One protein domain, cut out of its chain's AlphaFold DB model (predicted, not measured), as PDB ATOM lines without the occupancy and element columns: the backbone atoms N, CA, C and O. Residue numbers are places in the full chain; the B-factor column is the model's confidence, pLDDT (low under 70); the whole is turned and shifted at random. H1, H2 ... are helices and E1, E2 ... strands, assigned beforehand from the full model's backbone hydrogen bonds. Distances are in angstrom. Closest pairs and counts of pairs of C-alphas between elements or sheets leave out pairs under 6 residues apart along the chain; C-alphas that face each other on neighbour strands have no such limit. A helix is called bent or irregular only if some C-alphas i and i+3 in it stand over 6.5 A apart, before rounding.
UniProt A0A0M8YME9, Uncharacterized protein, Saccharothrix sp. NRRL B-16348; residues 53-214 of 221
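What this domain is: This is residues 53 to 214 of the 221 residues of an uncharacterized protein of Saccharothrix sp. NRRL B-16348 (UniProt A0A0M8YME9). What is the main picture? A small parallel sheet, E1 E2 E3, is the core, with the long H3 and the shorter H4 over one face and H5 over the other. H1 lies side by side with H4, off the sheet, and H2 follows the end of E2. What is it built of? The printed part has 162 residues, with five named helices and three named strands in the order E1 H1 E2 H2 H3 H4 E3 H5; the class is mixed, helices and strands, with under half of the residues in named elements. How large is it? It is compact, with a radius of gyration of the C-alphas of 15.9 A and spans of 49 by 36 by 25 A.

How they stand to each other: How do the strands pair? E1, residues 68 to 73, is parallel to E2, residues 108 to 112, at 21 degrees, with N 71 and O 109 2.8 A apart, within hydrogen-bond range. E3, residues 173 to 177, is parallel to E2 at 21 degrees, with N 176 and O 110 2.8 A apart. Which helices are on the sheet? H3, residues 140 to 156, is on it at a height of 5.0 A, over E3 and only just over E2, with 3 C-alphas falling there; it only just stands up, rising 40.4 degrees, and the closest C-alphas of H3 and E3, His 147 and Tyr 175, are 4.6 A apart. H4, residues 160 to 169, is on the same face at 10.7 A, over E3. H5, residues 198 to 206, is on the opposite face at 9.0 A, over E2, at 12 degrees on the local plane, along the strands. What of the other two? H1, residues 82 to 95, touches H4 at a shallow tilt of 20 degrees, the same way, closest at the C-alphas of Asp 82 and Asp 161, 4.9 A; E1, H1, E2 is a strand-helix-strand unit, two parallel neighbour strands with a helix between, its crossover right-handed, and E2, H2 H3 H4, E3 is another. H2, residues 115 to 121, touches no helix and is irregular, with C-alphas 117 and 120 7.9 A apart. Are the helix backbones complete? Every O i to N i+4 pair is within hydrogen-bond range in H1, H3, H4 and H5; H2 has 1 of 3, and 3 of 4 O i to N i+3 pairs.

Where its parts are: Where does the first element begin? C-alpha 68 of E1 is at (-52.137, -36.610, 52.745). How long are the longer elements? H3 measures 24.5 A, H1 19.8 A and E1 16.6 A from first to last C-alpha. Where does the last one end? C-alpha 206 of H5 is at (-49.734, -28.881, 57.519).

The domain as a whole: How far does it reach? The C-alphas farthest apart, of Arg 99 and Arg 188, are 51.9 A apart, and the printed part has no cut. Which links are long? H1 to E2, H2 to H3 and E3 to H5. Where is confidence low? Residues 53 to 62, 75 to 82, 134 to 135 and 181 to 191 are under 70, and the mean pLDDT of the printed part is 81.9.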
ATOM      1  N   TYR A  53     -47.831 -41.690  45.042       69.06
ATOM      2  CA  TYR A  53     -48.325 -42.170  43.756       69.06
ATOM      3  C   TYR A  53     -47.390 -41.733  42.637       69.06
ATOM      4  O   TYR A  53     -47.124 -40.541  42.476       69.06
ATOM      5  N   ASP A  54     -46.926 -42.714  41.866       61.81
ATOM      6  CA  ASP A  54     -46.121 -42.507  40.657       61.81
ATOM      7  C   ASP A  54     -47.004 -42.298  39.411       61.81
ATOM      8  O   ASP A  54     -46.612 -41.676  38.431       61.81
ATOM      9  N   SER A  55     -48.260 -42.753  39.476       55.59
ATOM     10  CA  SER A  55     -49.241 -42.555  38.414       55.59
ATOM     11  C   SER A  55     -50.634 -42.273  38.974       55.59
ATOM     12  O   SER A  55     -51.065 -42.879  39.959       55.59
ATOM     13  N   ALA A  56     -51.377 -41.368  38.325       54.84
ATOM     14  CA  ALA A  56     -52.775 -41.089  38.666       54.84
ATOM     15  C   ALA A  56     -53.760 -42.098  38.042       54.84
ATOM     16  O   ALA A  56     -54.945 -41.798  37.886       54.84
ATOM     17  N   ASP A  57     -53.293 -43.309  37.722       53.16
ATOM     18  CA  ASP A  57     -54.113 -44.409  37.197       53.16
ATOM     19  C   ASP A  57     -55.168 -44.904  38.199       53.16
ATOM     20  O   ASP A  57     -55.987 -45.760  37.875       53.16
ATOM     21  N   GLY A  58     -55.205 -44.338  39.409       48.66
ATOM     22  CA  GLY A  58     -56.285 -44.554  40.367       48.66
ATOM     23  C   GLY A  58     -56.229 -45.911  41.068       48.66
ATOM     24  O   GLY A  58     -57.092 -46.180  41.899       48.66
ATOM     25  N   SER A  59     -55.201 -46.729  40.805       52.72
ATOM     26  CA  SER A  59     -54.858 -47.919  41.597       52.72
ATOM     27  C   SER A  59     -54.225 -47.486  42.918       52.72
ATOM     28  O   SER A  59     -53.034 -47.633  43.178       52.72
ATOM     29  N   ALA A  60     -55.026 -46.813  43.733       54.31
ATOM     30  CA  ALA A  60     -54.581 -46.231  44.972       54.31
ATOM     31  C   ALA A  60     -55.161 -47.032  46.129       54.31
ATOM     32  O   ALA A  60     -56.221 -46.711  46.668       54.31
ATOM     33  N   ALA A  61     -54.452 -48.094  46.513       54.16
ATOM     34  CA  ALA A  61     -54.755 -48.793  47.749       54.16
ATOM     35  C   ALA A  61     -54.708 -47.797  48.925       54.16
ATOM     36  O   ALA A  61     -53.880 -46.883  48.962       54.16
ATOM     37  N   ASN A  62     -55.586 -47.986  49.912       62.72
ATOM     38  CA  ASN A  62     -55.474 -47.377  51.245       62.72
ATOM     39  C   ASN A  62     -55.753 -45.863  51.350       62.72
ATOM     40  O   ASN A  62     -55.454 -45.256  52.381       62.72
ATOM     41  N   LEU A  63     -56.407 -45.260  50.350       74.38
ATOM     42  CA  LEU A  63     -56.840 -43.850  50.375       74.38
ATOM     43  C   LEU A  63     -57.788 -43.499  51.530       74.38
ATOM     44  O   LEU A  63     -57.862 -42.338  51.945       74.38
ATOM     45  N   GLU A  64     -58.501 -44.489  52.064       75.31
ATOM     46  CA  GLU A  64     -59.375 -44.345  53.233       75.31
ATOM     47  C   GLU A  64     -58.588 -43.902  54.486       75.31
ATOM     48  O   GLU A  64     -59.100 -43.137  55.299       75.31
ATOM     49  N   HIS A  65     -57.313 -44.304  54.591       74.88
ATOM     50  CA  HIS A  65     -56.458 -44.088  55.759       74.88
ATOM     51  C   HIS A  65     -55.439 -42.951  55.579       74.88
ATOM     52  O   HIS A  65     -54.879 -42.485  56.564       74.88
ATOM     53  N   ALA A  66     -55.187 -42.488  54.350       80.94
ATOM     54  CA  ALA A  66     -54.176 -41.462  54.075       80.94
ATOM     55  C   ALA A  66     -54.549 -40.078  54.652       80.94
ATOM     56  O   ALA A  66     -55.593 -39.520  54.353       80.94
ATOM     57  N   ASP A  67     -53.703 -39.444  55.446       81.75
ATOM     58  CA  ASP A  67     -53.913 -38.054  55.862       81.75
ATOM     59  C   ASP A  67     -53.517 -37.053  54.770       81.75
ATOM     60  O   ASP A  67     -54.036 -35.936  54.761       81.75
ATOM     61  N   GLY A  68     -52.619 -37.434  53.854       87.31
ATOM     62  CA  GLY A  68     -52.137 -36.610  52.745       87.31
ATOM     63  C   GLY A  68     -51.625 -37.439  51.568       87.31
ATOM     64  O   GLY A  68     -51.307 -38.620  51.713       87.31
ATOM     65  N   LEU A  69     -51.546 -36.803  50.398       89.25
ATOM     66  CA  LEU A  69     -51.120 -37.434  49.148       89.25
ATOM     67  C   LEU A  69     -49.893 -36.738  48.563       89.25
ATOM     68  O   LEU A  69     -49.801 -35.509  48.598       89.25
ATOM     69  N   VAL A  70     -49.010 -37.523  47.952       88.31
ATOM     70  CA  VAL A  70     -47.923 -37.056  47.087       88.31
ATOM     71  C   VAL A  70     -48.113 -37.672  45.702       88.31
ATOM     72  O   VAL A  70     -48.193 -38.891  45.580       88.31
ATOM     73  N   LEU A  71     -48.194 -36.836  44.672       86.75
ATOM     74  CA  LEU A  71     -48.296 -37.234  43.269       86.75
ATOM     75  C   LEU A  71     -47.021 -36.818  42.534       86.75
ATOM     76  O   LEU A  71     -46.751 -35.621  42.428       86.75
ATOM     77  N   ALA A  72     -46.267 -37.784  42.019       84.25
ATOM     78  CA  ALA A  72     -45.125 -37.523  41.153       84.25
ATOM     79  C   ALA A  72     -45.584 -37.216  39.719       84.25
ATOM     80  O   ALA A  72     -46.565 -37.765  39.217       84.25
ATOM     81  N   VAL A  73     -44.885 -36.291  39.073       83.00
ATOM     82  CA  VAL A  73     -45.127 -35.840  37.706       83.00
ATOM     83  C   VAL A  73     -43.772 -35.685  37.036       83.00
ATOM     84  O   VAL A  73     -42.950 -34.918  37.516       83.00
ATOM     85  N   GLU A  74     -43.537 -36.368  35.921       78.69
ATOM     86  CA  GLU A  74     -42.279 -36.238  35.181       78.69
ATOM     87  C   GLU A  74     -42.376 -35.225  34.019       78.69
ATOM     88  O   GLU A  74     -43.413 -35.153  33.344       78.69
ATOM     89  N   PRO A  75     -41.295 -34.472  33.729       69.56
ATOM     90  CA  PRO A  75     -41.144 -33.690  32.509       69.56
ATOM     91  C   PRO A  75     -41.256 -34.595  31.280       69.56
ATOM     92  O   PRO A  75     -40.669 -35.672  31.231       69.56
ATOM     93  N   GLY A  76     -42.020 -34.173  30.272       65.56
ATOM     94  CA  GLY A  76     -42.145 -34.904  29.002       65.56
ATOM     95  C   GLY A  76     -42.922 -36.229  29.060       65.56
ATOM     96  O   GLY A  76     -43.370 -36.700  28.016       65.56
ATOM     97  N   ALA A  77     -43.167 -36.801  30.241       67.12
ATOM     98  CA  ALA A  77     -44.042 -37.957  30.379       67.12
ATOM     99  C   ALA A  77     -45.490 -37.605  29.997       67.12
ATOM    100  O   ALA A  77     -45.931 -36.442  30.045       67.12
ATOM    101  N   ALA A  78     -46.266 -38.637  29.658       59.12
ATOM    102  CA  ALA A  78     -47.717 -38.548  29.586       59.12
ATOM    103  C   ALA A  78     -48.267 -38.328  31.002       59.12
ATOM    104  O   ALA A  78     -48.756 -39.236  31.660       59.12
ATOM    105  N   VAL A  79     -48.124 -37.103  31.503       56.72
ATOM    106  CA  VAL A  79     -48.676 -36.695  32.788       56.72
ATOM    107  C   VAL A  79     -50.176 -36.949  32.750       56.72
ATOM    108  O   VAL A  79     -50.799 -36.634  31.727       56.72
ATOM    109  N   PRO A  80     -50.767 -37.455  33.840       58.47
ATOM    110  CA  PRO A  80     -52.208 -37.503  33.959       58.47
ATOM    111  C   PRO A  80     -52.773 -36.110  33.693       58.47
ATOM    112  O   PRO A  80     -52.590 -35.185  34.482       58.47
ATOM    113  N   GLY A  81     -53.433 -35.945  32.545       63.84
ATOM    114  CA  GLY A  81     -54.222 -34.749  32.277       63.84
ATOM    115  C   GLY A  81     -55.365 -34.639  33.289       63.84
ATOM    116  O   GLY A  81     -55.418 -35.362  34.289       63.84
ATOM    117  N   ASP A  82     -56.352 -33.799  33.000       67.12
ATOM    118  CA  ASP A  82     -57.536 -33.676  33.862       67.12
ATOM    119  C   ASP A  82     -58.192 -35.040  34.161       67.12
ATOM    120  O   ASP A  82     -58.617 -35.306  35.284       67.12
ATOM    121  N   ALA A  83     -58.160 -35.973  33.202       74.19
ATOM    122  CA  ALA A  83     -58.675 -37.329  33.375       74.19
ATOM    123  C   ALA A  83     -58.003 -38.110  34.522       74.19
ATOM    124  O   ALA A  83     -58.695 -38.805  35.264       74.19
ATOM    125  N   GLY A  84     -56.681 -38.011  34.696       79.12
ATOM    126  CA  GLY A  84     -55.995 -38.740  35.766       79.12
ATOM    127  C   GLY A  84     -56.217 -38.099  37.136       79.12
ATOM    128  O   GLY A  84     -56.495 -38.799  38.107       79.12
ATOM    129  N   ILE A  85     -56.227 -36.765  37.210       85.88
ATOM    130  CA  ILE A  85     -56.598 -36.066  38.450       85.88
ATOM    131  C   ILE A  85     -58.055 -36.340  38.828       85.88
ATOM    132  O   ILE A  85     -58.354 -36.557  40.001       85.88
ATOM    133  N   THR A  86     -58.952 -36.386  37.845       85.69
ATOM    134  CA  THR A  86     -60.355 -36.746  38.047       85.69
ATOM    135  C   THR A  86     -60.475 -38.157  38.610       85.69
ATOM    136  O   THR A  86     -61.150 -38.339  39.619       85.69
ATOM    137  N   ARG A  87     -59.769 -39.145  38.041       84.75
ATOM    138  CA  ARG A  87     -59.752 -40.522  38.568       84.75
ATOM    139  C   ARG A  87     -59.226 -40.589  39.996       84.75
ATOM    140  O   ARG A  87     -59.871 -41.207  40.837       84.75
ATOM    141  N   LEU A  88     -58.107 -39.923  40.292       86.00
ATOM    142  CA  LEU A  88     -57.570 -39.845  41.653       86.00
ATOM    143  C   LEU A  88     -58.592 -39.224  42.614       86.00
ATOM    144  O   LEU A  88     -58.824 -39.747  43.702       86.00
ATOM    145  N   ALA A  89     -59.231 -38.124  42.217       90.00
ATOM    146  CA  ALA A  89     -60.227 -37.452  43.037       90.00
ATOM    147  C   ALA A  89     -61.462 -38.332  43.285       90.00
ATOM    148  O   ALA A  89     -61.940 -38.398  44.416       90.00
ATOM    149  N   GLU A  90     -61.957 -39.039  42.268       90.19
ATOM    150  CA  GLU A  90     -63.060 -39.993  42.418       90.19
ATOM    151  C   GLU A  90     -62.675 -41.176  43.313       90.19
ATOM    152  O   GLU A  90     -63.439 -41.522  44.212       90.19
ATOM    153  N   ALA A  91     -61.466 -41.728  43.166       87.38
ATOM    154  CA  ALA A  91     -60.962 -42.786  44.042       87.38
ATOM    155  C   ALA A  91     -60.904 -42.326  45.509       87.38
ATOM    156  O   ALA A  91     -61.350 -43.036  46.410       87.38
ATOM    157  N   VAL A  92     -60.435 -41.098  45.757       89.88
ATOM    158  CA  VAL A  92     -60.419 -40.501  47.100       89.88
ATOM    159  C   VAL A  92     -61.831 -40.311  47.648       89.88
ATOM    160  O   VAL A  92     -62.072 -40.587  48.824       89.88
ATOM    161  N   ARG A  93     -62.769 -39.822  46.826       92.38
ATOM    162  CA  ARG A  93     -64.161 -39.619  47.248       92.38
ATOM    163  C   ARG A  93     -64.821 -40.943  47.603       92.38
ATOM    164  O   ARG A  93     -65.407 -41.033  48.680       92.38
ATOM    165  N   ALA A  94     -64.670 -41.952  46.748       90.56
ATOM    166  CA  ALA A  94     -65.199 -43.290  46.963       90.56
ATOM    167  C   ALA A  94     -64.635 -43.915  48.248       90.56
ATOM    168  O   ALA A  94     -65.405 -44.312  49.118       90.56
ATOM    169  N   ALA A  95     -63.310 -43.894  48.426       86.50
ATOM    170  CA  ALA A  95     -62.643 -44.463  49.600       86.50
ATOM    171  C   ALA A  95     -63.012 -43.771  50.926       86.50
ATOM    172  O   ALA A  95     -62.812 -44.337  51.996       86.50
ATOM    173  N   ARG A  96     -63.530 -42.538  50.883       88.81
ATOM    174  CA  ARG A  96     -63.868 -41.735  52.073       88.81
ATOM    175  C   ARG A  96     -65.358 -41.450  52.233       88.81
ATOM    176  O   ARG A  96     -65.726 -40.648  53.090       88.81
ATOM    177  N   GLY A  97     -66.210 -42.038  51.391       91.19
ATOM    178  CA  GLY A  97     -67.651 -41.767  51.390       91.19
ATOM    179  C   GLY A  97     -67.997 -40.286  51.179       91.19
ATOM    180  O   GLY A  97     -68.997 -39.796  51.707       91.19
ATOM    181  N   LEU A  98     -67.156 -39.538  50.455       93.50
ATOM    182  CA  LEU A  98     -67.407 -38.128  50.162       93.50
ATOM    183  C   LEU A  98     -68.460 -37.998  49.059       93.50
ATOM    184  O   LEU A  98     -68.572 -38.840  48.171       93.50
ATOM    185  N   ARG A  99     -69.207 -36.891  49.077       93.12
ATOM    186  CA  ARG A  99     -70.200 -36.612  48.030       93.12
ATOM    187  C   ARG A  99     -69.512 -36.488  46.661       93.12
ATOM    188  O   ARG A  99     -68.443 -35.864  46.594       93.12
ATOM    189  N   PRO A 100     -70.134 -36.977  45.574       89.25
ATOM    190  CA  PRO A 100     -69.644 -36.743  44.219       89.25
ATOM    191  C   PRO A 100     -69.378 -35.257  43.976       89.25
ATOM    192  O   PRO A 100     -70.122 -34.407  44.472       89.25
ATOM    193  N   HIS A 101     -68.310 -34.936  43.243       87.88
ATOM    194  CA  HIS A 101     -67.898 -33.560  42.915       87.88
ATOM    195  C   HIS A 101     -67.558 -32.654  44.116       87.88
ATOM    196  O   HIS A 101     -67.193 -31.492  43.930       87.88
ATOM    197  N   SER A 102     -67.631 -33.146  45.358       93.81
ATOM    198  CA  SER A 102     -67.224 -32.351  46.517       93.81
ATOM    199  C   SER A 102     -65.712 -32.114  46.512       93.81
ATOM    200  O   SER A 102     -64.928 -32.957  46.058       93.81
ATOM    201  N   ARG A 103     -65.290 -30.947  47.013       95.31
ATOM    202  CA  ARG A 103     -63.863 -30.651  47.174       95.31
ATOM    203  C   ARG A 103     -63.273 -31.483  48.309       95.31
ATOM    204  O   ARG A 103     -63.820 -31.516  49.410       95.31
ATOM    205  N   ILE A 104     -62.121 -32.078  48.039       95.31
ATOM    206  CA  ILE A 104     -61.372 -32.945  48.942       95.31
ATOM    207  C   ILE A 104     -60.542 -32.080  49.897       95.31
ATOM    208  O   ILE A 104     -59.774 -31.217  49.469       95.31
ATOM    209  N   ASN A 105     -60.699 -32.305  51.204       95.00
ATOM    210  CA  ASN A 105     -59.954 -31.576  52.240       95.00
ATOM    211  C   ASN A 105     -58.546 -32.140  52.487       95.00
ATOM    212  O   ASN A 105     -57.705 -31.433  53.043       95.00
ATOM    213  N   MET A 106     -58.306 -33.393  52.092       93.00
ATOM    214  CA  MET A 106     -56.996 -34.034  52.181       93.00
ATOM    215  C   MET A 106     -55.970 -33.244  51.344       93.00
ATOM    216  O   MET A 106     -56.255 -32.957  50.179       93.00
ATOM    217  N   PRO A 107     -54.821 -32.843  51.915       95.88
ATOM    218  CA  PRO A 107     -53.791 -32.113  51.193       95.88
ATOM    219  C   PRO A 107     -53.114 -32.974  50.121       95.88
ATOM    220  O   PRO A 107     -52.788 -34.135  50.365       95.88
ATOM    221  N   LEU A 108     -52.866 -32.371  48.958       94.81
ATOM    222  CA  LEU A 108     -52.154 -32.981  47.833       94.81
ATOM    223  C   LEU A 108     -50.867 -32.209  47.518       94.81
ATOM    224  O   LEU A 108     -50.913 -31.035  47.151       94.81
ATOM    225  N   ALA A 109     -49.721 -32.870  47.622       95.06
ATOM    226  CA  ALA A 109     -48.460 -32.383  47.087       95.06
ATOM    227  C   ALA A 109     -48.268 -32.942  45.675       95.06
ATOM    228  O   ALA A 109     -48.275 -34.153  45.488       95.06
ATOM    229  N   VAL A 110     -48.097 -32.075  44.686       92.88
ATOM    230  CA  VAL A 110     -47.764 -32.474  43.315       92.88
ATOM    231  C   VAL A 110     -46.298 -32.145  43.080       92.88
ATOM    232  O   VAL A 110     -45.892 -30.999  43.258       92.88
ATOM    233  N   VAL A 111     -45.503 -33.144  42.718       91.62
ATOM    234  CA  VAL A 111     -44.047 -33.046  42.646       91.62
ATOM    235  C   VAL A 111     -43.610 -33.257  41.210       91.62
ATOM    236  O   VAL A 111     -43.722 -34.360  40.688       91.62
ATOM    237  N   LEU A 112     -43.089 -32.204  40.591       89.25
ATOM    238  CA  LEU A 112     -42.323 -32.310  39.367       89.25
ATOM    239  C   LEU A 112     -40.991 -33.000  39.682       89.25
ATOM    240  O   LEU A 112     -40.081 -32.400  40.258       89.25
ATOM    241  N   THR A 113     -40.894 -34.280  39.361       84.69
ATOM    242  CA  THR A 113     -39.666 -35.056  39.525       84.69
ATOM    243  C   THR A 113     -38.691 -34.738  38.391       84.69
ATOM    244  O   THR A 113     -39.059 -34.117  37.399       84.69
ATOM    245  N   LYS A 114     -37.422 -35.132  38.534       81.50
ATOM    246  CA  LYS A 114     -36.383 -34.936  37.506       81.50
ATOM    247  C   LYS A 114     -36.146 -33.468  37.113       81.50
ATOM    248  O   LYS A 114     -35.890 -33.173  35.947       81.50
ATOM    249  N   LEU A 115     -36.217 -32.536  38.070       84.25
ATOM    250  CA  LEU A 115     -35.924 -31.110  37.834       84.25
ATOM    251  C   LEU A 115     -34.556 -30.874  37.156       84.25
ATOM    252  O   LEU A 115     -34.400 -29.943  36.376       84.25
ATOM    253  N   ASP A 116     -33.575 -31.733  37.431       82.44
ATOM    254  CA  ASP A 116     -32.250 -31.748  36.802       82.44
ATOM    255  C   ASP A 116     -32.296 -31.787  35.269       82.44
ATOM    256  O   ASP A 116     -31.501 -31.106  34.632       82.44
ATOM    257  N   THR A 117     -33.277 -32.471  34.675       80.06
ATOM    258  CA  THR A 117     -33.426 -32.558  33.208       80.06
ATOM    259  C   THR A 117     -33.742 -31.227  32.532       80.06
ATOM    260  O   THR A 117     -33.616 -31.101  31.317       80.06
ATOM    261  N   VAL A 118     -34.188 -30.237  33.305       79.19
ATOM    262  CA  VAL A 118     -34.611 -28.926  32.800       79.19
ATOM    263  C   VAL A 118     -33.839 -27.797  33.474       79.19
ATOM    264  O   VAL A 118     -34.164 -26.632  33.277       79.19
ATOM    265  N   TRP A 119     -32.809 -28.124  34.260       81.69
ATOM    266  CA  TRP A 119     -32.069 -27.169  35.083       81.69
ATOM    267  C   TRP A 119     -31.456 -26.043  34.250       81.69
ATOM    268  O   TRP A 119     -31.552 -24.878  34.624       81.69
ATOM    269  N   ASP A 120     -30.908 -26.387  33.083       82.94
ATOM    270  CA  ASP A 120     -30.293 -25.433  32.151       82.94
ATOM    271  C   ASP A 120     -31.319 -24.537  31.436       82.94
ATOM    272  O   ASP A 120     -30.957 -23.538  30.817       82.94
ATOM    273  N   MET A 121     -32.608 -24.881  31.517       84.25
ATOM    274  CA  MET A 121     -33.710 -24.079  30.979       84.25
ATOM    275  C   MET A 121     -34.309 -23.130  32.028       84.25
ATOM    276  O   MET A 121     -35.092 -22.247  31.677       84.25
ATOM    277  N   VAL A 122     -33.979 -23.324  33.307       84.88
ATOM    278  CA  VAL A 122     -34.484 -22.530  34.426       84.88
ATOM    279  C   VAL A 122     -33.575 -21.324  34.652       84.88
ATOM    280  O   VAL A 122     -32.352 -21.443  34.653       84.88
ATOM    281  N   ASP A 123     -34.172 -20.148  34.866       87.81
ATOM    282  CA  ASP A 123     -33.413 -18.941  35.203       87.81
ATOM    283  C   ASP A 123     -32.552 -19.192  36.464       87.81
ATOM    284  O   ASP A 123     -33.081 -19.678  37.468       87.81
ATOM    285  N   PRO A 124     -31.249 -18.853  36.475       85.06
ATOM    286  CA  PRO A 124     -30.388 -19.010  37.651       85.06
ATOM    287  C   PRO A 124     -30.912 -18.343  38.935       85.06
ATOM    288  O   PRO A 124     -30.589 -18.786  40.037       85.06
ATOM    289  N   ALA A 125     -31.713 -17.282  38.814       88.44
ATOM    290  CA  ALA A 125     -32.362 -16.588  39.924       88.44
ATOM    291  C   ALA A 125     -33.709 -17.214  40.338       88.44
ATOM    292  O   ALA A 125     -34.329 -16.756  41.304       88.44
ATOM    293  N   SER A 126     -34.170 -18.249  39.631       90.75
ATOM    294  CA  SER A 126     -35.430 -18.938  39.895       90.75
ATOM    295  C   SER A 126     -35.473 -19.510  41.317       90.75
ATOM    296  O   SER A 126     -34.490 -20.096  41.788       90.75
ATOM    297  N   PRO A 127     -36.630 -19.440  42.004       91.44
ATOM    298  CA  PRO A 127     -36.851 -20.125  43.275       91.44
ATOM    299  C   PRO A 127     -36.514 -21.616  43.245       91.44
ATOM    300  O   PRO A 127     -36.094 -22.159  44.266       91.44
ATOM    301  N   LEU A 128     -36.649 -22.261  42.080       90.00
ATOM    302  CA  LEU A 128     -36.306 -23.668  41.900       90.00
ATOM    303  C   LEU A 128     -34.815 -23.939  42.047       90.00
ATOM    304  O   LEU A 128     -34.473 -25.051  42.419       90.00
ATOM    305  N   LEU A 129     -33.936 -22.963  41.818       88.44
ATOM    306  CA  LEU A 129     -32.481 -23.131  41.915       88.44
ATOM    307  C   LEU A 129     -31.885 -22.493  43.180       88.44
ATOM    308  O   LEU A 129     -30.697 -22.652  43.464       88.44
ATOM    309  N   ARG A 130     -32.704 -21.786  43.972       88.69
ATOM    310  CA  ARG A 130     -32.260 -21.191  45.238       88.69
ATOM    311  C   ARG A 130     -31.894 -22.270  46.260       88.69
ATOM    312  O   ARG A 130     -32.638 -23.244  46.388       88.69
ATOM    313  N   PRO A 131     -30.847 -22.049  47.080       83.62
ATOM    314  CA  PRO A 131     -30.494 -22.953  48.168       83.62
ATOM    315  C   PRO A 131     -31.696 -23.295  49.052       83.62
ATOM    316  O   PRO A 131     -32.414 -22.403  49.506       83.62
ATOM    317  N   VAL A 132     -31.889 -24.591  49.306       80.12
ATOM    318  CA  VAL A 132     -32.969 -25.086  50.165       80.12
ATOM    319  C   VAL A 132     -32.753 -24.565  51.588       80.12
ATOM    320  O   VAL A 132     -31.677 -24.800  52.151       80.12
ATOM    321  N   PRO A 133     -33.731 -23.867  52.195       78.75
ATOM    322  CA  PRO A 133     -33.615 -23.417  53.575       78.75
ATOM    323  C   PRO A 133     -33.482 -24.614  54.526       78.75
ATOM    324  O   PRO A 133     -34.419 -25.390  54.692       78.75
ATOM    325  N   ARG A 134     -32.326 -24.758  55.179       68.88
ATOM    326  CA  ARG A 134     -32.048 -25.866  56.107       68.88
ATOM    327  C   ARG A 134     -32.324 -25.463  57.546       68.88
ATOM    328  O   ARG A 134     -31.418 -25.422  58.369       68.88
ATOM    329  N   SER A 135     -33.587 -25.212  57.855       66.19
ATOM    330  CA  SER A 135     -34.014 -25.095  59.248       66.19
ATOM    331  C   SER A 135     -34.892 -26.295  59.609       66.19
ATOM    332  O   SER A 135     -35.467 -26.926  58.726       66.19
ATOM    333  N   GLY A 136     -34.964 -26.671  60.887       74.31
ATOM    334  CA  GLY A 136     -35.670 -27.870  61.372       74.31
ATOM    335  C   GLY A 136     -37.206 -27.839  61.239       74.31
ATOM    336  O   GLY A 136     -37.904 -28.304  62.139       74.31
ATOM    337  N   GLY A 137     -37.738 -27.261  60.161       83.06
ATOM    338  CA  GLY A 137     -39.154 -27.084  59.862       83.06
ATOM    339  C   GLY A 137     -39.402 -26.811  58.375       83.06
ATOM    340  O   GLY A 137     -38.520 -26.982  57.541       83.06
ATOM    341  N   TYR A 138     -40.608 -26.353  58.038       89.44
ATOM    342  CA  TYR A 138     -40.979 -26.004  56.661       89.44
ATOM    343  C   TYR A 138     -40.921 -24.488  56.398       89.44
ATOM    344  O   TYR A 138     -41.567 -23.700  57.102       89.44
ATOM    345  N   ALA A 139     -40.182 -24.088  55.357       90.94
ATOM    346  CA  ALA A 139     -40.025 -22.700  54.923       90.94
ATOM    347  C   ALA A 139     -41.233 -22.243  54.093       90.94
ATOM    348  O   ALA A 139     -41.317 -22.500  52.893       90.94
ATOM    349  N   VAL A 140     -42.180 -21.532  54.705       91.44
ATOM    350  CA  VAL A 140     -43.449 -21.192  54.033       91.44
ATOM    351  C   VAL A 140     -43.241 -20.263  52.840       91.44
ATOM    352  O   VAL A 140     -43.873 -20.462  51.808       91.44
ATOM    353  N   SER A 141     -42.379 -19.252  52.974       91.38
ATOM    354  CA  SER A 141     -42.119 -18.282  51.901       91.38
ATOM    355  C   SER A 141     -41.441 -18.938  50.704       91.38
ATOM    356  O   SER A 141     -41.933 -18.819  49.588       91.38
ATOM    357  N   ASP A 142     -40.378 -19.708  50.946       92.31
ATOM    358  CA  ASP A 142     -39.673 -20.429  49.884       92.31
ATOM    359  C   ASP A 142     -40.598 -21.428  49.181       92.31
ATOM    360  O   ASP A 142     -40.686 -21.444  47.958       92.31
ATOM    361  N   GLY A 143     -41.396 -22.171  49.949       92.94
ATOM    362  CA  GLY A 143     -42.368 -23.093  49.386       92.94
ATOM    363  C   GLY A 143     -43.488 -22.430  48.577       92.94
ATOM    364  O   GLY A 143     -44.101 -23.099  47.743       92.94
ATOM    365  N   VAL A 144     -43.833 -21.157  48.827       95.25
ATOM    366  CA  VAL A 144     -44.789 -20.390  47.997       95.25
ATOM    367  C   VAL A 144     -44.142 -19.983  46.681       95.25
ATOM    368  O   VAL A 144     -44.757 -20.176  45.634       95.25
ATOM    369  N   ASP A 145     -42.900 -19.511  46.724       95.19
ATOM    370  CA  ASP A 145     -42.157 -19.151  45.518       95.19
ATOM    371  C   ASP A 145     -41.972 -20.378  44.604       95.19
ATOM    372  O   ASP A 145     -42.297 -20.330  43.419       95.19
ATOM    373  N   VAL A 146     -41.561 -21.518  45.178       95.06
ATOM    374  CA  VAL A 146     -41.427 -22.804  44.467       95.06
ATOM    375  C   VAL A 146     -42.757 -23.266  43.868       95.06
ATOM    376  O   VAL A 146     -42.780 -23.769  42.747       95.06
ATOM    377  N   HIS A 147     -43.874 -23.083  44.578       96.25
ATOM    378  CA  HIS A 147     -45.200 -23.445  44.075       96.25
ATOM    379  C   HIS A 147     -45.577 -22.671  42.811       96.25
ATOM    380  O   HIS A 147     -46.046 -23.284  41.849       96.25
ATOM    381  N   HIS A 148     -45.387 -21.351  42.812       95.62
ATOM    382  CA  HIS A 148     -45.719 -20.516  41.658       95.62
ATOM    383  C   HIS A 148     -44.821 -20.822  40.462       95.62
ATOM    384  O   HIS A 148     -45.324 -20.988  39.352       95.62
ATOM    385  N   GLU A 149     -43.523 -20.978  40.706       94.81
ATOM    386  CA  GLU A 149     -42.549 -21.295  39.665       94.81
ATOM    387  C   GLU A 149     -42.813 -22.680  39.054       94.81
ATOM    388  O   GLU A 149     -42.907 -22.827  37.837       94.81
ATOM    389  N   THR A 150     -43.059 -23.699  39.883       93.56
ATOM    390  CA  THR A 150     -43.402 -25.047  39.396       93.56
ATOM    391  C   THR A 150     -44.710 -25.039  38.599       93.56
ATOM    392  O   THR A 150     -44.811 -25.703  37.570       93.56
ATOM    393  N   ALA A 151     -45.724 -24.283  39.037       93.00
ATOM    394  CA  ALA A 151     -46.981 -24.162  38.296       93.00
ATOM    395  C   ALA A 151     -46.776 -23.526  36.912       93.00
ATOM    396  O   ALA A 151     -47.399 -23.966  35.945       93.00
ATOM    397  N   ALA A 152     -45.886 -22.534  36.803       90.94
ATOM    398  CA  ALA A 152     -45.522 -21.929  35.524       90.94
ATOM    399  C   ALA A 152     -44.850 -22.951  34.587       90.94
ATOM    400  O   ALA A 152     -45.258 -23.075  33.431       90.94
ATOM    401  N   TRP A 153     -43.912 -23.753  35.103       88.75
ATOM    402  CA  TRP A 153     -43.261 -24.836  34.351       88.75
ATOM    403  C   TRP A 153     -44.239 -25.918  33.882       88.75
ATOM    404  O   TRP A 153     -44.232 -26.310  32.715       88.75
ATOM    405  N   LEU A 154     -45.150 -26.354  34.754       87.19
ATOM    406  CA  LEU A 154     -46.215 -27.287  34.380       87.19
ATOM    407  C   LEU A 154     -47.123 -26.698  33.286       87.19
ATOM    408  O   LEU A 154     -47.500 -27.402  32.348       87.19
ATOM    409  N   GLY A 155     -47.443 -25.403  33.364       85.00
ATOM    410  CA  GLY A 155     -48.170 -24.690  32.316       85.00
ATOM    411  C   GLY A 155     -47.430 -24.696  30.974       85.00
ATOM    412  O   GLY A 155     -48.044 -24.973  29.944       85.00
ATOM    413  N   HIS A 156     -46.112 -24.472  30.988       82.81
ATOM    414  CA  HIS A 156     -45.274 -24.480  29.786       82.81
ATOM    415  C   HIS A 156     -45.290 -25.835  29.054       82.81
ATOM    416  O   HIS A 156     -45.371 -25.870  27.829       82.81
ATOM    417  N   TRP A 157     -45.336 -26.958  29.778       79.44
ATOM    418  CA  TRP A 157     -45.493 -28.297  29.181       79.44
ATOM    419  C   TRP A 157     -46.943 -28.704  28.905       79.44
ATOM    420  O   TRP A 157     -47.272 -29.895  28.866       79.44
ATOM    421  N   ASN A 158     -47.820 -27.717  28.717       75.19
ATOM    422  CA  ASN A 158     -49.228 -27.902  28.394       75.19
ATOM    423  C   ASN A 158     -49.978 -28.762  29.433       75.19
ATOM    424  O   ASN A 158     -50.884 -29.524  29.094       75.19
ATOM    425  N   LYS A 159     -49.607 -28.658  30.719       79.69
ATOM    426  CA  LYS A 159     -50.277 -29.356  31.837       79.69
ATOM    427  C   LYS A 159     -51.312 -28.477  32.542       79.69
ATOM    428  O   LYS A 159     -51.661 -28.720  33.697       79.69
ATOM    429  N   THR A 160     -51.855 -27.482  31.845       83.75
ATOM    430  CA  THR A 160     -52.919 -26.590  32.341       83.75
ATOM    431  C   THR A 160     -54.136 -27.364  32.853       83.75
ATOM    432  O   THR A 160     -54.758 -26.974  33.841       83.75
ATOM    433  N   ASP A 161     -54.448 -28.494  32.222       84.81
ATOM    434  CA  ASP A 161     -55.548 -29.372  32.615       84.81
ATOM    435  C   ASP A 161     -55.289 -30.085  33.948       84.81
ATOM    436  O   ASP A 161     -56.190 -30.157  34.782       84.81
ATOM    437  N   LEU A 162     -54.047 -30.505  34.218       87.06
ATOM    438  CA  LEU A 162     -53.662 -31.003  35.543       87.06
ATOM    439  C   LEU A 162     -53.828 -29.905  36.596       87.06
ATOM    440  O   LEU A 162     -54.404 -30.151  37.657       87.06
ATOM    441  N   ILE A 163     -53.347 -28.689  36.309       90.75
ATOM    442  CA  ILE A 163     -53.427 -27.561  37.250       90.75
ATOM    443  C   ILE A 163     -54.893 -27.270  37.595       90.75
ATOM    444  O   ILE A 163     -55.263 -27.169  38.769       90.75
ATOM    445  N   ARG A 164     -55.755 -27.211  36.575       91.38
ATOM    446  CA  ARG A 164     -57.195 -26.988  36.728       91.38
ATOM    447  C   ARG A 164     -57.876 -28.111  37.507       91.38
ATOM    448  O   ARG A 164     -58.652 -27.817  38.422       91.38
ATOM    449  N   GLY A 165     -57.585 -29.367  37.175       91.06
ATOM    450  CA  GLY A 165     -58.144 -30.537  37.848       91.06
ATOM    451  C   GLY A 165     -57.793 -30.543  39.336       91.06
ATOM    452  O   GLY A 165     -58.672 -30.688  40.187       91.06
ATOM    453  N   VAL A 166     -56.525 -30.271  39.673       93.62
ATOM    454  CA  VAL A 166     -56.052 -30.198  41.065       93.62
ATOM    455  C   VAL A 166     -56.748 -29.067  41.817       93.62
ATOM    456  O   VAL A 166     -57.289 -29.294  42.903       93.62
ATOM    457  N   HIS A 167     -56.795 -27.868  41.230       93.75
ATOM    458  CA  HIS A 167     -57.449 -26.710  41.836       93.75
ATOM    459  C   HIS A 167     -58.943 -26.962  42.094       93.75
ATOM    460  O   HIS A 167     -59.475 -26.585  43.142       93.75
ATOM    461  N   THR A 168     -59.618 -27.639  41.167       93.69
ATOM    462  CA  THR A 168     -61.051 -27.945  41.263       93.69
ATOM    463  C   THR A 168     -61.321 -29.026  42.309       93.69
ATOM    464  O   THR A 168     -62.207 -28.867  43.151       93.69
ATOM    465  N   ALA A 169     -60.537 -30.106  42.314       93.75
ATOM    466  CA  ALA A 169     -60.780 -31.263  43.166       93.75
ATOM    467  C   ALA A 169     -60.299 -31.080  44.614       93.75
ATOM    468  O   ALA A 169     -61.011 -31.476  45.538       93.75
ATOM    469  N   PHE A 170     -59.136 -30.463  44.843       95.38
ATOM    470  CA  PHE A 170     -58.479 -30.425  46.155       95.38
ATOM    471  C   PHE A 170     -58.503 -29.025  46.767       95.38
ATOM    472  O   PHE A 170     -58.150 -28.038  46.123       95.38
ATOM    473  N   ARG A 171     -58.898 -28.918  48.044       96.56
ATOM    474  CA  ARG A 171     -58.902 -27.643  48.784       96.56
ATOM    475  C   ARG A 171     -57.509 -27.154  49.144       96.56
ATOM    476  O   ARG A 171     -57.278 -25.951  49.177       96.56
ATOM    477  N   ARG A 172     -56.615 -28.084  49.473       96.38
ATOM    478  CA  ARG A 172     -55.242 -27.806  49.890       96.38
ATOM    479  C   ARG A 172     -54.320 -28.545  48.938       96.38
ATOM    480  O   ARG A 172     -54.311 -29.769  48.928       96.38
ATOM    481  N   HIS A 173     -53.566 -27.804  48.144       96.69
ATOM    482  CA  HIS A 173     -52.565 -28.382  47.265       96.69
ATOM    483  C   HIS A 173     -51.326 -27.495  47.212       96.69
ATOM    484  O   HIS A 173     -51.395 -26.304  47.533       96.69
ATOM    485  N   ARG A 174     -50.194 -28.085  46.836       96.88
ATOM    486  CA  ARG A 174     -48.951 -27.363  46.572       96.88
ATOM    487  C   ARG A 174     -48.153 -28.072  45.483       96.88
ATOM    488  O   ARG A 174     -48.210 -29.294  45.386       96.88
ATOM    489  N   TYR A 175     -47.445 -27.283  44.680       95.88
ATOM    490  CA  TYR A 175     -46.567 -27.770  43.620       95.88
ATOM    491  C   TYR A 175     -45.128 -27.668  44.117       95.88
ATOM    492  O   TYR A 175     -44.778 -26.686  44.773       95.88
ATOM    493  N   PHE A 176     -44.333 -28.682  43.823       94.88
ATOM    494  CA  PHE A 176     -42.922 -28.781  44.171       94.88
ATOM    495  C   PHE A 176     -42.148 -29.257  42.955       94.88
ATOM    496  O   PHE A 176     -42.723 -29.928  42.102       94.88
ATOM    497  N   ALA A 177     -40.846 -29.001  42.921       91.62
ATOM    498  CA  ALA A 177     -39.951 -29.666  41.992       91.62
ATOM    499  C   ALA A 177     -38.742 -30.212  42.747       91.62
ATOM    500  O   ALA A 177     -38.244 -29.562  43.668       91.62
ATOM    501  N   ALA A 178     -38.299 -31.410  42.379       90.19
ATOM    502  CA  ALA A 178     -37.217 -32.103  43.062       90.19
ATOM    503  C   ALA A 178     -36.396 -32.969  42.100       90.19
ATOM    504  O   ALA A 178     -36.888 -33.432  41.066       90.19
ATOM    505  N   THR A 179     -35.150 -33.245  42.483       84.12
ATOM    506  CA  THR A 179     -34.331 -34.301  41.876       84.12
ATOM    507  C   THR A 179     -33.809 -35.243  42.951       84.12
ATOM    508  O   THR A 179     -33.329 -34.802  43.993       84.12
ATOM    509  N   ALA A 180     -33.960 -36.548  42.724       72.38
ATOM    510  CA  ALA A 180     -33.533 -37.588  43.660       72.38
ATOM    511  C   ALA A 180     -32.235 -38.276  43.222       72.38
ATOM    512  O   ALA A 180     -31.416 -38.629  44.065       72.38
ATOM    513  N   LEU A 181     -32.058 -38.478  41.912       62.97
ATOM    514  CA  LEU A 181     -30.964 -39.273  41.349       62.97
ATOM    515  C   LEU A 181     -29.996 -38.465  40.469       62.97
ATOM    516  O   LEU A 181     -28.939 -38.990  40.132       62.97
ATOM    517  N   GLY A 182     -30.309 -37.201  40.152       54.75
ATOM    518  CA  GLY A 182     -29.569 -36.423  39.157       54.75
ATOM    519  C   GLY A 182     -29.610 -37.049  37.756       54.75
ATOM    520  O   GLY A 182     -30.038 -38.194  37.570       54.75
ATOM    521  N   ASP A 183     -29.145 -36.294  36.763       47.00
ATOM    522  CA  ASP A 183     -29.109 -36.781  35.392       47.00
ATOM    523  C   ASP A 183     -27.988 -37.823  35.256       47.00
ATOM    524  O   ASP A 183     -26.819 -37.569  35.566       47.00
ATOM    525  N   ARG A 184     -28.350 -39.028  34.803       46.53
ATOM    526  CA  ARG A 184     -27.401 -40.116  34.522       46.53
ATOM    527  C   ARG A 184     -26.650 -39.908  33.206       46.53
ATOM    528  O   ARG A 184     -25.755 -40.709  32.935       46.53
ATOM    529  N   ALA A 185     -26.998 -38.893  32.408       49.09
ATOM    530  CA  ALA A 185     -26.475 -38.702  31.056       49.09
ATOM    531  C   ALA A 185     -24.936 -38.686  30.979       49.09
ATOM    532  O   ALA A 185     -24.381 -39.261  30.045       49.09
ATOM    533  N   ASP A 186     -24.240 -38.169  31.999       45.25
ATOM    534  CA  ASP A 186     -22.789 -37.936  31.912       45.25
ATOM    535  C   ASP A 186     -21.913 -38.867  32.767       45.25
ATOM    536  O   ASP A 186     -20.691 -38.706  32.809       45.25
ATOM    537  N   GLY A 187     -22.492 -39.845  33.474       46.97
ATOM    538  CA  GLY A 187     -21.737 -40.875  34.212       46.97
ATOM    539  C   GLY A 187     -20.736 -40.375  35.275       46.97
ATOM    540  O   GLY A 187     -19.967 -41.179  35.802       46.97
ATOM    541  N   ARG A 188     -20.707 -39.069  35.588       44.94
ATOM    542  CA  ARG A 188     -19.662 -38.430  36.414       44.94
ATOM    543  C   ARG A 188     -20.157 -37.562  37.568       44.94
ATOM    544  O   ARG A 188     -19.334 -37.176  38.393       44.94
ATOM    545  N   ARG A 189     -21.450 -37.248  37.660       53.28
ATOM    546  CA  ARG A 189     -21.994 -36.551  38.832       53.28
ATOM    547  C   ARG A 189     -22.629 -37.559  39.774       53.28
ATOM    548  O   ARG A 189     -23.513 -38.310  39.375       53.28
ATOM    549  N   GLU A 190     -22.159 -37.571  41.017       55.34
ATOM    550  CA  GLU A 190     -22.898 -38.216  42.095       55.34
ATOM    551  C   GLU A 190     -24.312 -37.616  42.142       55.34
ATOM    552  O   GLU A 190     -24.451 -36.396  41.997       55.34
ATOM    553  N   PRO A 191     -25.357 -38.440  42.316       57.84
ATOM    554  CA  PRO A 191     -26.699 -37.953  42.588       57.84
ATOM    555  C   PRO A 191     -26.667 -36.931  43.725       57.84
ATOM    556  O   PRO A 191     -26.251 -37.270  44.832       57.84
ATOM    557  N   ILE A 192     -27.104 -35.695  43.477       70.81
ATOM    558  CA  ILE A 192     -27.293 -34.705  44.543       70.81
ATOM    559  C   ILE A 192     -28.798 -34.563  44.754       70.81
ATOM    560  O   ILE A 192     -29.452 -33.881  43.961       70.81
ATOM    561  N   PRO A 193     -29.367 -35.197  45.797       80.12
ATOM    562  CA  PRO A 193     -30.751 -34.976  46.168       80.12
ATOM    563  C   PRO A 193     -30.991 -33.492  46.419       80.12
ATOM    564  O   PRO A 193     -30.244 -32.836  47.152       80.12
ATOM    565  N   TYR A 194     -32.043 -32.965  45.814       85.19
ATOM    566  CA  TYR A 194     -32.372 -31.557  45.903       85.19
ATOM    567  C   TYR A 194     -33.884 -31.380  46.010       85.19
ATOM    568  O   TYR A 194     -34.630 -31.841  45.141       85.19
ATOM    569  N   ARG A 195     -34.315 -30.726  47.100       89.25
ATOM    570  CA  ARG A 195     -35.723 -30.445  47.453       89.25
ATOM    571  C   ARG A 195     -36.615 -31.686  47.569       89.25
ATOM    572  O   ARG A 195     -37.840 -31.585  47.513       89.25
ATOM    573  N   VAL A 196     -36.020 -32.865  47.754       87.81
ATOM    574  CA  VAL A 196     -36.742 -34.146  47.855       87.81
ATOM    575  C   VAL A 196     -37.627 -34.213  49.099       87.81
ATOM    576  O   VAL A 196     -38.656 -34.883  49.102       87.81
ATOM    577  N   GLU A 197     -37.243 -33.497  50.152       87.62
ATOM    578  CA  GLU A 197     -37.940 -33.444  51.428       87.62
ATOM    579  C   GLU A 197     -39.087 -32.420  51.461       87.62
ATOM    580  O   GLU A 197     -40.019 -32.589  52.251       87.62
ATOM    581  N   ASP A 198     -39.075 -31.396  50.598       91.12
ATOM    582  CA  ASP A 198     -40.018 -30.266  50.635       91.12
ATOM    583  C   ASP A 198     -41.505 -30.691  50.643       91.12
ATOM    584  O   ASP A 198     -42.267 -30.158  51.463       91.12
ATOM    585  N   PRO A 199     -41.955 -31.659  49.810       92.62
ATOM    586  CA  PRO A 199     -43.346 -32.118  49.812       92.62
ATOM    587  C   PRO A 199     -43.757 -32.732  51.153       92.62
ATOM    588  O   PRO A 199     -44.851 -32.471  51.664       92.62
ATOM    589  N   LEU A 200     -42.860 -33.528  51.740       89.69
ATOM    590  CA  LEU A 200     -43.085 -34.194  53.015       89.69
ATOM    591  C   LEU A 200     -43.085 -33.181  54.163       89.69
ATOM    592  O   LEU A 200     -43.983 -33.212  55.004       89.69
ATOM    593  N   LEU A 201     -42.131 -32.247  54.174       89.69
ATOM    594  CA  LEU A 201     -42.067 -31.178  55.170       89.69
ATOM    595  C   LEU A 201     -43.333 -30.314  55.137       89.69
ATOM    596  O   LEU A 201     -43.894 -30.013  56.190       89.69
ATOM    597  N   TRP A 202     -43.842 -29.971  53.951       94.19
ATOM    598  CA  TRP A 202     -45.099 -29.232  53.819       94.19
ATOM    599  C   TRP A 202     -46.297 -29.994  54.395       94.19
ATOM    600  O   TRP A 202     -47.106 -29.402  55.117       94.19
ATOM    601  N   LEU A 203     -46.414 -31.293  54.101       92.25
ATOM    602  CA  LEU A 203     -47.482 -32.137  54.640       92.25
ATOM    603  C   LEU A 203     -47.393 -32.219  56.167       92.25
ATOM    604  O   LEU A 203     -48.357 -31.885  56.856       92.25
ATOM    605  N   LEU A 204     -46.223 -32.573  56.704       88.50
ATOM    606  CA  LEU A 204     -45.986 -32.680  58.146       88.50
ATOM    607  C   LEU A 204     -46.255 -31.359  58.873       88.50
ATOM    608  O   LEU A 204     -46.914 -31.349  59.914       88.50
ATOM    609  N   ALA A 205     -45.814 -30.235  58.309       89.62
ATOM    610  CA  ALA A 205     -46.117 -28.908  58.828       89.62
ATOM    611  C   ALA A 205     -47.624 -28.616  58.785       89.62
ATOM    612  O   ALA A 205     -48.197 -28.090  59.739       89.62
ATOM    613  N   GLY A 206     -48.291 -29.007  57.698       90.50
ATOM    614  CA  GLY A 206     -49.734 -28.881  57.519       90.50
ATOM    615  C   GLY A 206     -50.566 -29.686  58.521       90.50
ATOM    616  O   GLY A 206     -51.705 -29.289  58.790       90.50
ATOM    617  N   PHE A 207     -50.001 -30.762  59.079       88.06
ATOM    618  CA  PHE A 207     -50.569 -31.555  60.173       88.06
ATOM    619  C   PHE A 207     -50.106 -31.105  61.568       88.06
ATOM    620  O   PHE A 207     -50.542 -31.676  62.565       88.06
ATOM    621  N   GLY A 208     -49.245 -30.085  61.656       85.75
ATOM    622  CA  GLY A 208     -48.693 -29.583  62.917       85.75
ATOM    623  C   GLY A 208     -47.634 -30.493  63.546       85.75
ATOM    624  O   GLY A 208     -47.343 -30.357  64.731       85.75
ATOM    625  N   ALA A 209     -47.067 -31.426  62.777       82.06
ATOM    626  CA  ALA A 209     -46.069 -32.376  63.258       82.06
ATOM    627  C   ALA A 209     -44.659 -31.759  63.337       82.06
ATOM    628  O   ALA A 209     -43.856 -32.166  64.173       82.06
ATOM    629  N   ILE A 210     -44.369 -30.754  62.503       83.44
ATOM    630  CA  ILE A 210     -43.114 -29.985  62.511       83.44
ATOM    631  C   ILE A 210     -43.408 -28.474  62.500       83.44
ATOM    632  O   ILE A 210     -44.492 -28.072  62.062       83.44
ATOM    633  N   PRO A 211     -42.482 -27.618  62.971       85.44
ATOM    634  CA  PRO A 211     -42.671 -26.173  62.928       85.44
ATOM    635  C   PRO A 211     -42.654 -25.623  61.495       85.44
ATOM    636  O   PRO A 211     -42.090 -26.210  60.570       85.44
ATOM    637  N   VAL A 212     -43.247 -24.441  61.335       88.06
ATOM    638  CA  VAL A 212     -43.146 -23.615  60.129       88.06
ATOM    639  C   VAL A 212     -42.351 -22.358  60.431       88.06
ATOM    640  O   VAL A 212     -42.431 -21.822  61.535       88.06
ATOM    641  N   PHE A 213     -41.644 -21.842  59.434       85.75
ATOM    642  CA  PHE A 213     -40.971 -20.554  59.530       85.75
ATOM    643  C   PHE A 213     -41.205 -19.732  58.263       85.75
ATOM    644  O   PHE A 213     -41.356 -20.259  57.160       85.75
ATOM    645  N   ARG A 214     -41.282 -18.409  58.428       73.88
ATOM    646  CA  ARG A 214     -41.293 -17.452  57.317       73.88
ATOM    647  C   ARG A 214     -39.831 -17.079  57.079       73.88
ATOM    648  O   ARG A 214     -39.206 -16.523  57.974       73.88
TER     649      ARG A 214